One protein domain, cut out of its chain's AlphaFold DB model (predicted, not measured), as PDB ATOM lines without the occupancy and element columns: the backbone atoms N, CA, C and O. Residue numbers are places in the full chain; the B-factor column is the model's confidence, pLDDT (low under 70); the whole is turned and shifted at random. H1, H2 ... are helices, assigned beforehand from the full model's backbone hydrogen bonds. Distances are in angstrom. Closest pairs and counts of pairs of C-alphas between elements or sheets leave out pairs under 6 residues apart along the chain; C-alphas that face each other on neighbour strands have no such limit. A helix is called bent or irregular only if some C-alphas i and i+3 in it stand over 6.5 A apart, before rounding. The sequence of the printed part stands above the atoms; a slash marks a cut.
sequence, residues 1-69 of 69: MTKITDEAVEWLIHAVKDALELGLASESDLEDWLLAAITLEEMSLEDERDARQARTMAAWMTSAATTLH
ATOM      1  N   MET A   1     -20.070  -8.321 -40.955       49.00
ATOM      2  CA  MET A   1     -19.550  -7.027 -41.447       49.00
ATOM      3  C   MET A   1     -20.546  -6.318 -42.356       49.00
ATOM      4  O   MET A   1     -20.694  -5.126 -42.174       49.00
ATOM      5  N   THR A   2     -21.302  -7.016 -43.212       57.09
ATOM      6  CA  THR A   2     -22.256  -6.404 -44.166       57.09
ATOM      7  C   THR A   2     -23.376  -5.555 -43.545       57.09
ATOM      8  O   THR A   2     -23.640  -4.464 -44.017       57.09
ATOM      9  N   LYS A   3     -23.999  -5.981 -42.436       55.62
ATOM     10  CA  LYS A   3     -25.104  -5.201 -41.835       55.62
ATOM     11  C   LYS A   3     -24.694  -3.829 -41.284       55.62
ATOM     12  O   LYS A   3     -25.465  -2.892 -41.389       55.62
ATOM     13  N   ILE A   4     -23.500  -3.731 -40.690       67.94
ATOM     14  CA  ILE A   4     -23.003  -2.474 -40.103       67.94
ATOM     15  C   ILE A   4     -22.593  -1.507 -41.218       67.94
ATOM     16  O   ILE A   4     -22.813  -0.307 -41.105       67.94
ATOM     17  N   THR A   5     -22.026  -2.030 -42.309       76.75
ATOM     18  CA  THR A   5     -21.676  -1.215 -43.474       76.75
ATOM     19  C   THR A   5     -22.917  -0.705 -44.198       76.75
ATOM     20  O   THR A   5     -22.932   0.452 -44.589       76.75
ATOM     21  N   ASP A   6     -23.973  -1.515 -44.315       78.00
ATOM     22  CA  ASP A   6     -25.216  -1.095 -44.976       78.00
ATOM     23  C   ASP A   6     -25.918   0.033 -44.200       78.00
ATOM     24  O   ASP A   6     -26.321   1.031 -44.792       78.00
ATOM     25  N   GLU A   7     -25.989  -0.075 -42.868       87.19
ATOM     26  CA  GLU A   7     -26.564   0.965 -42.001       87.19
ATOM     27  C   GLU A   7     -25.747   2.268 -42.039       87.19
ATOM     28  O   GLU A   7     -26.310   3.361 -42.112       87.19
ATOM     29  N   ALA A   8     -24.414   2.168 -42.054       84.50
ATOM     30  CA  ALA A   8     -23.534   3.329 -42.176       84.50
ATOM     31  C   ALA A   8     -23.675   4.027 -43.541       84.50
ATOM     32  O   ALA A   8     -23.660   5.257 -43.609       84.50
ATOM     33  N   VAL A   9     -23.843   3.254 -44.620       84.69
ATOM     34  CA  VAL A   9     -24.073   3.786 -45.971       84.69
ATOM     35  C   VAL A   9     -25.429   4.481 -46.056       84.69
ATOM     36  O   VAL A   9     -25.508   5.587 -46.584       84.69
ATOM     37  N   GLU A  10     -26.489   3.886 -45.509       89.56
ATOM     38  CA  GLU A  10     -27.823   4.501 -45.495       89.56
ATOM     39  C   GLU A  10     -27.835   5.810 -44.690       89.56
ATOM     40  O   GLU A  10     -28.375   6.822 -45.147       89.56
ATOM     41  N   TRP A  11     -27.152   5.835 -43.542       93.38
ATOM     42  CA  TRP A  11     -26.974   7.055 -42.756       93.38
ATOM     43  C   TRP A  11     -26.198   8.137 -43.520       93.38
ATOM     44  O   TRP A  11     -26.604   9.300 -43.515       93.38
ATOM     45  N   LEU A  12     -25.118   7.765 -44.219       88.50
ATOM     46  CA  LEU A  12     -24.333   8.697 -45.033       88.50
ATOM     47  C   LEU A  12     -25.175   9.305 -46.161       88.50
ATOM     48  O   LEU A  12     -25.123  10.513 -46.380       88.50
ATOM     49  N   ILE A  13     -25.988   8.493 -46.841       90.56
ATOM     50  CA  ILE A  13     -26.894   8.962 -47.899       90.56
ATOM     51  C   ILE A  13     -27.882   9.992 -47.342       90.56
ATOM     52  O   ILE A  13     -28.097  11.031 -47.967       90.56
ATOM     53  N   HIS A  14     -28.460   9.738 -46.165       94.19
ATOM     54  CA  HIS A  14     -29.346  10.702 -45.512       94.19
ATOM     55  C   HIS A  14     -28.617  11.997 -45.144       94.19
ATOM     56  O   HIS A  14     -29.114  13.073 -45.457       94.19
ATOM     57  N   ALA A  15     -27.417  11.915 -44.570       91.31
ATOM     58  CA  ALA A  15     -26.643  13.098 -44.199       91.31
ATOM     59  C   ALA A  15     -26.266  13.971 -45.413       91.31
ATOM     60  O   ALA A  15     -26.388  15.194 -45.356       91.31
ATOM     61  N   VAL A  16     -25.847  13.354 -46.524       90.69
ATOM     62  CA  VAL A  16     -25.534  14.048 -47.789       90.69
ATOM     63  C   VAL A  16     -26.781  14.722 -48.355       90.69
ATOM     64  O   VAL A  16     -26.735  15.884 -48.760       90.69
ATOM     65  N   LYS A  17     -27.912  14.010 -48.350       92.19
ATOM     66  CA  LYS A  17     -29.189  14.545 -48.821       92.19
ATOM     67  C   LYS A  17     -29.630  15.753 -47.994       92.19
ATOM     68  O   LYS A  17     -29.954  16.787 -48.572       92.19
ATOM     69  N   ASP A  18     -29.577  15.652 -46.670       94.44
ATOM     70  CA  ASP A  18     -29.930  16.750 -45.769       94.44
ATOM     71  C   ASP A  18     -29.003  17.958 -45.980       94.44
ATOM     72  O   ASP A  18     -29.464  19.098 -46.015       94.44
ATOM     73  N   ALA A  19     -27.700  17.735 -46.185       91.12
ATOM     74  CA  ALA A  19     -26.742  18.809 -46.448       91.12
ATOM     75  C   ALA A  19     -27.050  19.575 -47.747       91.12
ATOM     76  O   ALA A  19     -26.957  20.806 -47.760       91.12
ATOM     77  N   LEU A  20     -27.461  18.867 -48.806       91.62
ATOM     78  CA  LEU A  20     -27.887  19.470 -50.073       91.62
ATOM     79  C   LEU A  20     -29.213  20.224 -49.927       91.62
ATOM     80  O   LEU A  20     -29.326  21.367 -50.370       91.62
ATOM     81  N   GLU A  21     -30.212  19.610 -49.291       94.38
ATOM     82  CA  GLU A  21     -31.543  20.206 -49.113       94.38
ATOM     83  C   GLU A  21     -31.502  21.468 -48.239       94.38
ATOM     84  O   GLU A  21     -32.229  22.429 -48.497       94.38
ATOM     85  N   LEU A  22     -30.621  21.494 -47.238       94.94
ATOM     86  CA  LEU A  22     -30.415  22.642 -46.356       94.94
ATOM     87  C   LEU A  22     -29.449  23.689 -46.935       94.94
ATOM     88  O   LEU A  22     -29.262  24.741 -46.320       94.94
ATOM     89  N   GLY A  23     -28.829  23.425 -48.093       91.62
ATOM     90  CA  GLY A  23     -27.841  24.316 -48.710       91.62
ATOM     91  C   GLY A  23     -26.580  24.514 -47.863       91.62
ATOM     92  O   GLY A  23     -25.949  25.566 -47.938       91.62
ATOM     93  N   LEU A  24     -26.238  23.529 -47.025       91.62
ATOM     94  CA  LEU A  24     -25.066  23.562 -46.141       91.62
ATOM     95  C   LEU A  24     -23.763  23.259 -46.890       91.62
ATOM     96  O   LEU A  24     -22.692  23.631 -46.416       91.62
ATOM     97  N   ALA A  25     -23.865  22.587 -48.035       91.31
ATOM     98  CA  ALA A  25     -22.755  22.234 -48.904       91.31
ATOM     99  C   ALA A  25     -23.236  22.177 -50.359       91.31
ATOM    100  O   ALA A  25     -24.396  21.847 -50.624       91.31
ATOM    101  N   SER A  26     -22.352  22.498 -51.303       92.94
ATOM    102  CA  SER A  26     -22.590  22.206 -52.715       92.94
ATOM    103  C   SER A  26     -22.291  20.737 -53.026       92.94
ATOM    104  O   SER A  26     -21.627  20.045 -52.258       92.94
ATOM    105  N   GLU A  27     -22.757  20.260 -54.180       91.19
ATOM    106  CA  GLU A  27     -22.419  18.920 -54.677       91.19
ATOM    107  C   GLU A  27     -20.899  18.718 -54.768       91.19
ATOM    108  O   GLU A  27     -20.391  17.714 -54.283       91.19
ATOM    109  N   SER A  28     -20.167  19.724 -55.264       92.94
ATOM    110  CA  SER A  28     -18.702  19.690 -55.348       92.94
ATOM    111  C   SER A  28     -18.034  19.585 -53.975       92.94
ATOM    112  O   SER A  28     -17.059  18.857 -53.833       92.94
ATOM    113  N   ASP A  29     -18.555  20.281 -52.955       91.62
ATOM    114  CA  ASP A  29     -18.001  20.194 -51.596       91.62
ATOM    115  C   ASP A  29     -18.174  18.777 -51.028       91.62
ATOM    116  O   ASP A  29     -17.284  18.244 -50.367       91.62
ATOM    117  N   LEU A  30     -19.321  18.148 -51.299       90.69
ATOM    118  CA  LEU A  30     -19.615  16.790 -50.843       90.69
ATOM    119  C   LEU A  30     -18.769  15.749 -51.580       90.69
ATOM    120  O   LEU A  30     -18.294  14.806 -50.946       90.69
ATOM    121  N   GLU A  31     -18.543  15.924 -52.882       91.56
ATOM    122  CA  GLU A  31     -17.613  15.098 -53.658       91.56
ATOM    123  C   GLU A  31     -16.194  15.165 -53.082       91.56
ATOM    124  O   GLU A  31     -15.584  14.122 -52.827       91.56
ATOM    125  N   ASP A  32     -15.700  16.370 -52.791       92.25
ATOM    126  CA  ASP A  32     -14.374  16.576 -52.205       92.25
ATOM    127  C   ASP A  32     -14.259  15.931 -50.816       92.25
ATOM    128  O   ASP A  32     -13.246  15.303 -50.493       92.25
ATOM    129  N   TRP A  33     -15.299  16.033 -49.983       91.56
ATOM    130  CA  TRP A  33     -15.310  15.415 -48.653       91.56
ATOM    131  C   TRP A  33     -15.348  13.891 -48.715       91.56
ATOM    132  O   TRP A  33     -14.638  13.231 -47.950       91.56
ATOM    133  N   LEU A  34     -16.148  13.322 -49.620       90.31
ATOM    134  CA  LEU A  34     -16.198  11.876 -49.831       90.31
ATOM    135  C   LEU A  34     -14.854  11.354 -50.337       90.31
ATOM    136  O   LEU A  34     -14.359  10.348 -49.826       90.31
ATOM    137  N   LEU A  35     -14.225  12.060 -51.278       91.88
ATOM    138  CA  LEU A  35     -12.898  11.705 -51.769       91.88
ATOM    139  C   LEU A  35     -11.858  11.767 -50.644       91.88
ATOM    140  O   LEU A  35     -11.095  10.816 -50.462       91.88
ATOM    141  N   ALA A  36     -11.859  12.833 -49.841       90.25
ATOM    142  CA  ALA A  36     -10.963  12.960 -48.693       90.25
ATOM    143  C   ALA A  36     -11.148  11.811 -47.686       90.25
ATOM    144  O   ALA A  36     -10.161  11.249 -47.213       90.25
ATOM    145  N   ALA A  37     -12.393  11.422 -47.393       88.19
ATOM    146  CA  ALA A  37     -12.695  10.317 -46.484       88.19
ATOM    147  C   ALA A  37     -12.177   8.966 -47.005       88.19
ATOM    148  O   ALA A  37     -11.580   8.210 -46.239       88.19
ATOM    149  N   ILE A  38     -12.349   8.678 -48.301       87.50
ATOM    150  CA  ILE A  38     -11.806   7.463 -48.932       87.50
ATOM    151  C   ILE A  38     -10.280   7.456 -48.838       87.50
ATOM    152  O   ILE A  38      -9.692   6.467 -48.411       87.50
ATOM    153  N   THR A  39      -9.645   8.583 -49.165       89.19
ATOM    154  CA  THR A  39      -8.180   8.696 -49.149       89.19
ATOM    155  C   THR A  39      -7.614   8.484 -47.735       89.19
ATOM    156  O   THR A  39      -6.587   7.833 -47.560       89.19
ATOM    157  N   LEU A  40      -8.298   8.993 -46.702       85.81
ATOM    158  CA  LEU A  40      -7.916   8.782 -45.301       85.81
ATOM    159  C   LEU A  40      -8.038   7.314 -44.869       85.81
ATOM    160  O   LEU A  40      -7.178   6.821 -44.139       85.81
ATOM    161  N   GLU A  41      -9.081   6.613 -45.315       88.00
ATOM    162  CA  GLU A  41      -9.235   5.178 -45.051       88.00
ATOM    163  C   GLU A  41      -8.122   4.370 -45.729       88.00
ATOM    164  O   GLU A  41      -7.537   3.486 -45.105       88.00
ATOM    165  N   GLU A  42      -7.770   4.700 -46.974       87.75
ATOM    166  CA  GLU A  42      -6.663   4.049 -47.684       87.75
ATOM    167  C   GLU A  42      -5.340   4.195 -46.922       87.75
ATOM    168  O   GLU A  42      -4.662   3.194 -46.680       87.75
ATOM    169  N   MET A  43      -5.019   5.401 -46.443       86.25
ATOM    170  CA  MET A  43      -3.829   5.639 -45.614       86.25
ATOM    171  C   MET A  43      -3.865   4.844 -44.298       86.25
ATOM    172  O   MET A  43      -2.866   4.247 -43.903       86.25
ATOM    173  N   SER A  44      -5.020   4.783 -43.632       88.06
ATOM    174  CA  SER A  44      -5.204   4.005 -42.397       88.06
ATOM    175  C   SER A  44      -4.950   2.503 -42.612       88.06
ATOM    176  O   SER A  44      -4.313   1.835 -41.788       88.06
ATOM    177  N   LEU A  45      -5.398   1.955 -43.746       88.56
ATOM    178  CA  LEU A  45      -5.149   0.560 -44.117       88.56
ATOM    179  C   LEU A  45      -3.668   0.292 -44.422       88.56
ATOM    180  O   LEU A  45      -3.160  -0.785 -44.083       88.56
ATOM    181  N   GLU A  46      -2.978   1.246 -45.047       89.38
ATOM    182  CA  GLU A  46      -1.529   1.194 -45.270       89.38
ATOM    183  C   GLU A  46      -0.758   1.203 -43.942       89.38
ATOM    184  O   GLU A  46       0.084   0.329 -43.719       89.38
ATOM    185  N   ASP A  47      -1.122   2.084 -43.010       88.00
ATOM    186  CA  ASP A  47      -0.509   2.160 -41.680       88.00
ATOM    187  C   ASP A  47      -0.700   0.858 -40.877       88.00
ATOM    188  O   ASP A  47       0.246   0.336 -40.272       88.00
ATOM    189  N   GLU A  48      -1.902   0.269 -40.887       87.44
ATOM    190  CA  GLU A  48      -2.160  -1.009 -40.204       87.44
ATOM    191  C   GLU A  48      -1.351  -2.156 -40.832       87.44
ATOM    192  O   GLU A  48      -0.866  -3.057 -40.129       87.44
ATOM    193  N   ARG A  49      -1.170  -2.134 -42.158       89.06
ATOM    194  CA  ARG A  49      -0.313  -3.092 -42.864       89.06
ATOM    195  C   ARG A  49       1.141  -2.942 -42.422       89.06
ATOM    196  O   ARG A  49       1.764  -3.959 -42.089       89.06
ATOM    197  N   ASP A  50       1.666  -1.728 -42.379       90.56
ATOM    198  CA  ASP A  50       3.046  -1.456 -41.968       90.56
ATOM    199  C   ASP A  50       3.278  -1.851 -40.505       90.56
ATOM    200  O   ASP A  50       4.240  -2.560 -40.178       90.56
ATOM    201  N   ALA A  51       2.332  -1.524 -39.620       88.62
ATOM    202  CA  ALA A  51       2.360  -1.939 -38.220       88.62
ATOM    203  C   ALA A  51       2.363  -3.469 -38.067       88.62
ATOM    204  O   ALA A  51       3.004  -4.022 -37.163       88.62
ATOM    205  N   ARG A  52       1.637  -4.189 -38.929       87.31
ATOM    206  CA  ARG A  52       1.647  -5.657 -38.953       87.31
ATOM    207  C   ARG A  52       2.988  -6.197 -39.437       87.31
ATOM    208  O   ARG A  52       3.523  -7.106 -38.803       87.31
ATOM    209  N   GLN A  53       3.552  -5.629 -40.499       88.19
ATOM    210  CA  GLN A  53       4.856  -6.035 -41.022       88.19
ATOM    211  C   GLN A  53       5.968  -5.833 -39.984       88.19
ATOM    212  O   GLN A  53       6.777  -6.739 -39.772       88.19
ATOM    213  N   ALA A  54       5.961  -4.701 -39.277       89.69
ATOM    214  CA  ALA A  54       6.899  -4.423 -38.194       89.69
ATOM    215  C   ALA A  54       6.803  -5.469 -37.068       89.69
ATOM    216  O   ALA A  54       7.823  -6.012 -36.635       89.69
ATOM    217  N   ARG A  55       5.579  -5.824 -36.641       88.56
ATOM    218  CA  ARG A  55       5.339  -6.884 -35.644       88.56
ATOM    219  C   ARG A  55       5.860  -8.245 -36.113       88.56
ATOM    220  O   ARG A  55       6.517  -8.942 -35.342       88.56
ATOM    221  N   THR A  56       5.606  -8.621 -37.366       85.25
ATOM    222  CA  THR A  56       6.103  -9.880 -37.942       85.25
ATOM    223  C   THR A  56       7.630  -9.914 -37.993       85.25
ATOM    224  O   THR A  56       8.229 -10.907 -37.581       85.25
ATOM    225  N   MET A  57       8.271  -8.828 -38.433       86.19
ATOM    226  CA  MET A  57       9.731  -8.735 -38.489       86.19
ATOM    227  C   MET A  57      10.358  -8.832 -37.090       86.19
ATOM    228  O   MET A  57      11.315  -9.584 -36.895       86.19
ATOM    229  N   ALA A  58       9.796  -8.134 -36.098       85.69
ATOM    230  CA  ALA A  58      10.247  -8.214 -34.708       85.69
ATOM    231  C   ALA A  58      10.117  -9.639 -34.136       85.69
ATOM    232  O   ALA A  58      11.038 -10.133 -33.477       85.69
ATOM    233  N   ALA A  59       9.011 -10.330 -34.434       82.81
ATOM    234  CA  ALA A  59       8.810 -11.717 -34.023       82.81
ATOM    235  C   ALA A  59       9.869 -12.653 -34.634       82.81
ATOM    236  O   ALA A  59      10.457 -13.458 -33.913       82.81
ATOM    237  N   TRP A  60      10.178 -12.510 -35.927       81.94
ATOM    238  CA  TRP A  60      11.193 -13.330 -36.600       81.94
ATOM    239  C   TRP A  60      12.600 -13.116 -36.037       81.94
ATOM    240  O   TRP A  60      13.316 -14.090 -35.805       81.94
ATOM    241  N   MET A  61      12.985 -11.867 -35.756       83.12
ATOM    242  CA  MET A  61      14.281 -11.565 -35.134       83.12
ATOM    243  C   MET A  61      14.389 -12.151 -33.719       83.12
ATOM    244  O   MET A  61      15.438 -12.669 -33.342       83.12
ATOM    245  N   THR A  62      13.292 -12.137 -32.959       76.56
ATOM    246  CA  THR A  62      13.244 -12.711 -31.605       76.56
ATOM    247  C   THR A  62      13.367 -14.239 -31.637       76.56
ATOM    248  O   THR A  62      14.131 -14.821 -30.863       76.56
ATOM    249  N   SER A  63      12.679 -14.910 -32.569       66.81
ATOM    250  CA  SER A  63      12.794 -16.363 -32.752       66.81
ATOM    251  C   SER A  63      14.192 -16.782 -33.215       66.81
ATOM    252  O   SER A  63      14.728 -17.749 -32.680       66.81
ATOM    253  N   ALA A  64      14.813 -16.029 -34.129       64.25
ATOM    254  CA  ALA A  64      16.179 -16.289 -34.592       64.25
ATOM    255  C   ALA A  64      17.228 -16.120 -33.476       64.25
ATOM    256  O   ALA A  64      18.183 -16.893 -33.412       64.25
ATOM    257  N   ALA A  65      17.035 -15.155 -32.569       61.06
ATOM    258  CA  ALA A  65      17.897 -14.963 -31.402       61.06
ATOM    259  C   ALA A  65      17.742 -16.077 -30.350       61.06
ATOM    260  O   ALA A  65      18.712 -16.430 -29.685       61.06
ATOM    261  N   THR A  66      16.546 -16.658 -30.215       59.00
ATOM    262  CA  THR A  66      16.265 -17.705 -29.212       59.00
ATOM    263  C   THR A  66      16.802 -19.079 -29.627       59.00
ATOM    264  O   THR A  66      17.119 -19.896 -28.773       59.00
ATOM    265  N   THR A  67      16.940 -19.349 -30.929       57.25
ATOM    266  CA  THR A  67      17.460 -20.629 -31.451       57.25
ATOM    267  C   THR A  67      18.987 -20.701 -31.565       57.25
ATOM    268  O   THR A  67      19.516 -21.741 -31.947       57.25
ATOM    269  N   LEU A  68      19.695 -19.603 -31.287       53.94
ATOM    270  CA  LEU A  68      21.157 -19.487 -31.404       53.94
ATOM    271  C   LEU A  68      21.889 -19.634 -30.056       53.94
ATOM    272  O   LEU A  68      23.073 -19.306 -29.977       53.94
ATOM    273  N   HIS A  69      21.202 -20.122 -29.018       45.44
ATOM    274  CA  HIS A  69      21.735 -20.284 -27.666       45.44
ATOM    275  C   HIS A  69      21.676 -21.731 -27.166       45.44
ATOM    276  O   HIS A  69      20.724 -22.452 -27.541       45.44
TER     277      HIS A  69
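What this domain is: This is residues 1 to 69 of the 69 residues of an uncharacterized protein of Caulobacter sp. 12-67-6 (UniProt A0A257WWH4). One long helix, H2, makes nearly the full length of the model, and a shorter helix, H1, folds back from its first end like the short arm of a narrow V. The two helices come near each other only around the turn that joins them; residues 1 to 11, of which 2 to 11 belong to H1, and residues 35 to 69, of which 35 to 66 belong to H2, stick out free. The printed part has 69 residues with two named helices, H1 then H2 along the chain, and no named strand; the class is all helix. The whole is extended, with a radius of gyration of the C-alphas of 21.2 A, and spans 70 by 26 by 11 A.

Where its parts are: H2, the longest helix, holds residues 27 to 66, 59.0 A from first to last C-alpha. It runs from C-alpha 27 at (-22.419, 18.920, -54.677) to C-alpha 66 at (16.265, -17.705, -29.212). H1 holds residues 2 to 21, 28.6 A long, and begins at C-alpha 2 at (-22.256, -6.404, -44.166). Neither helix is bent or irregular.

How they stand to each other: H2 and H1 are close but not clearly touching, with 2 pairs of C-alphas within 8 A. Their closest C-alphas are those of Leu 20 and Glu 27, 7.2 A apart. The helices run opposite ways at a shallow tilt of 32 degrees, and their centres are 25.1 A apart. In H1 and H2 every O i to N i+4 pair is within hydrogen-bond range.

The domain as a whole: The outline is a rod, and the two C-alphas farthest apart, those of Glu 21 and His 69, are 70.3 A from each other. The printed part has no cut. The link from H1 to H2, 5 residues, is tight. The mean pLDDT of the printed part is 83.8; it is under 70 at residues 1 to 4 and 63 to 69.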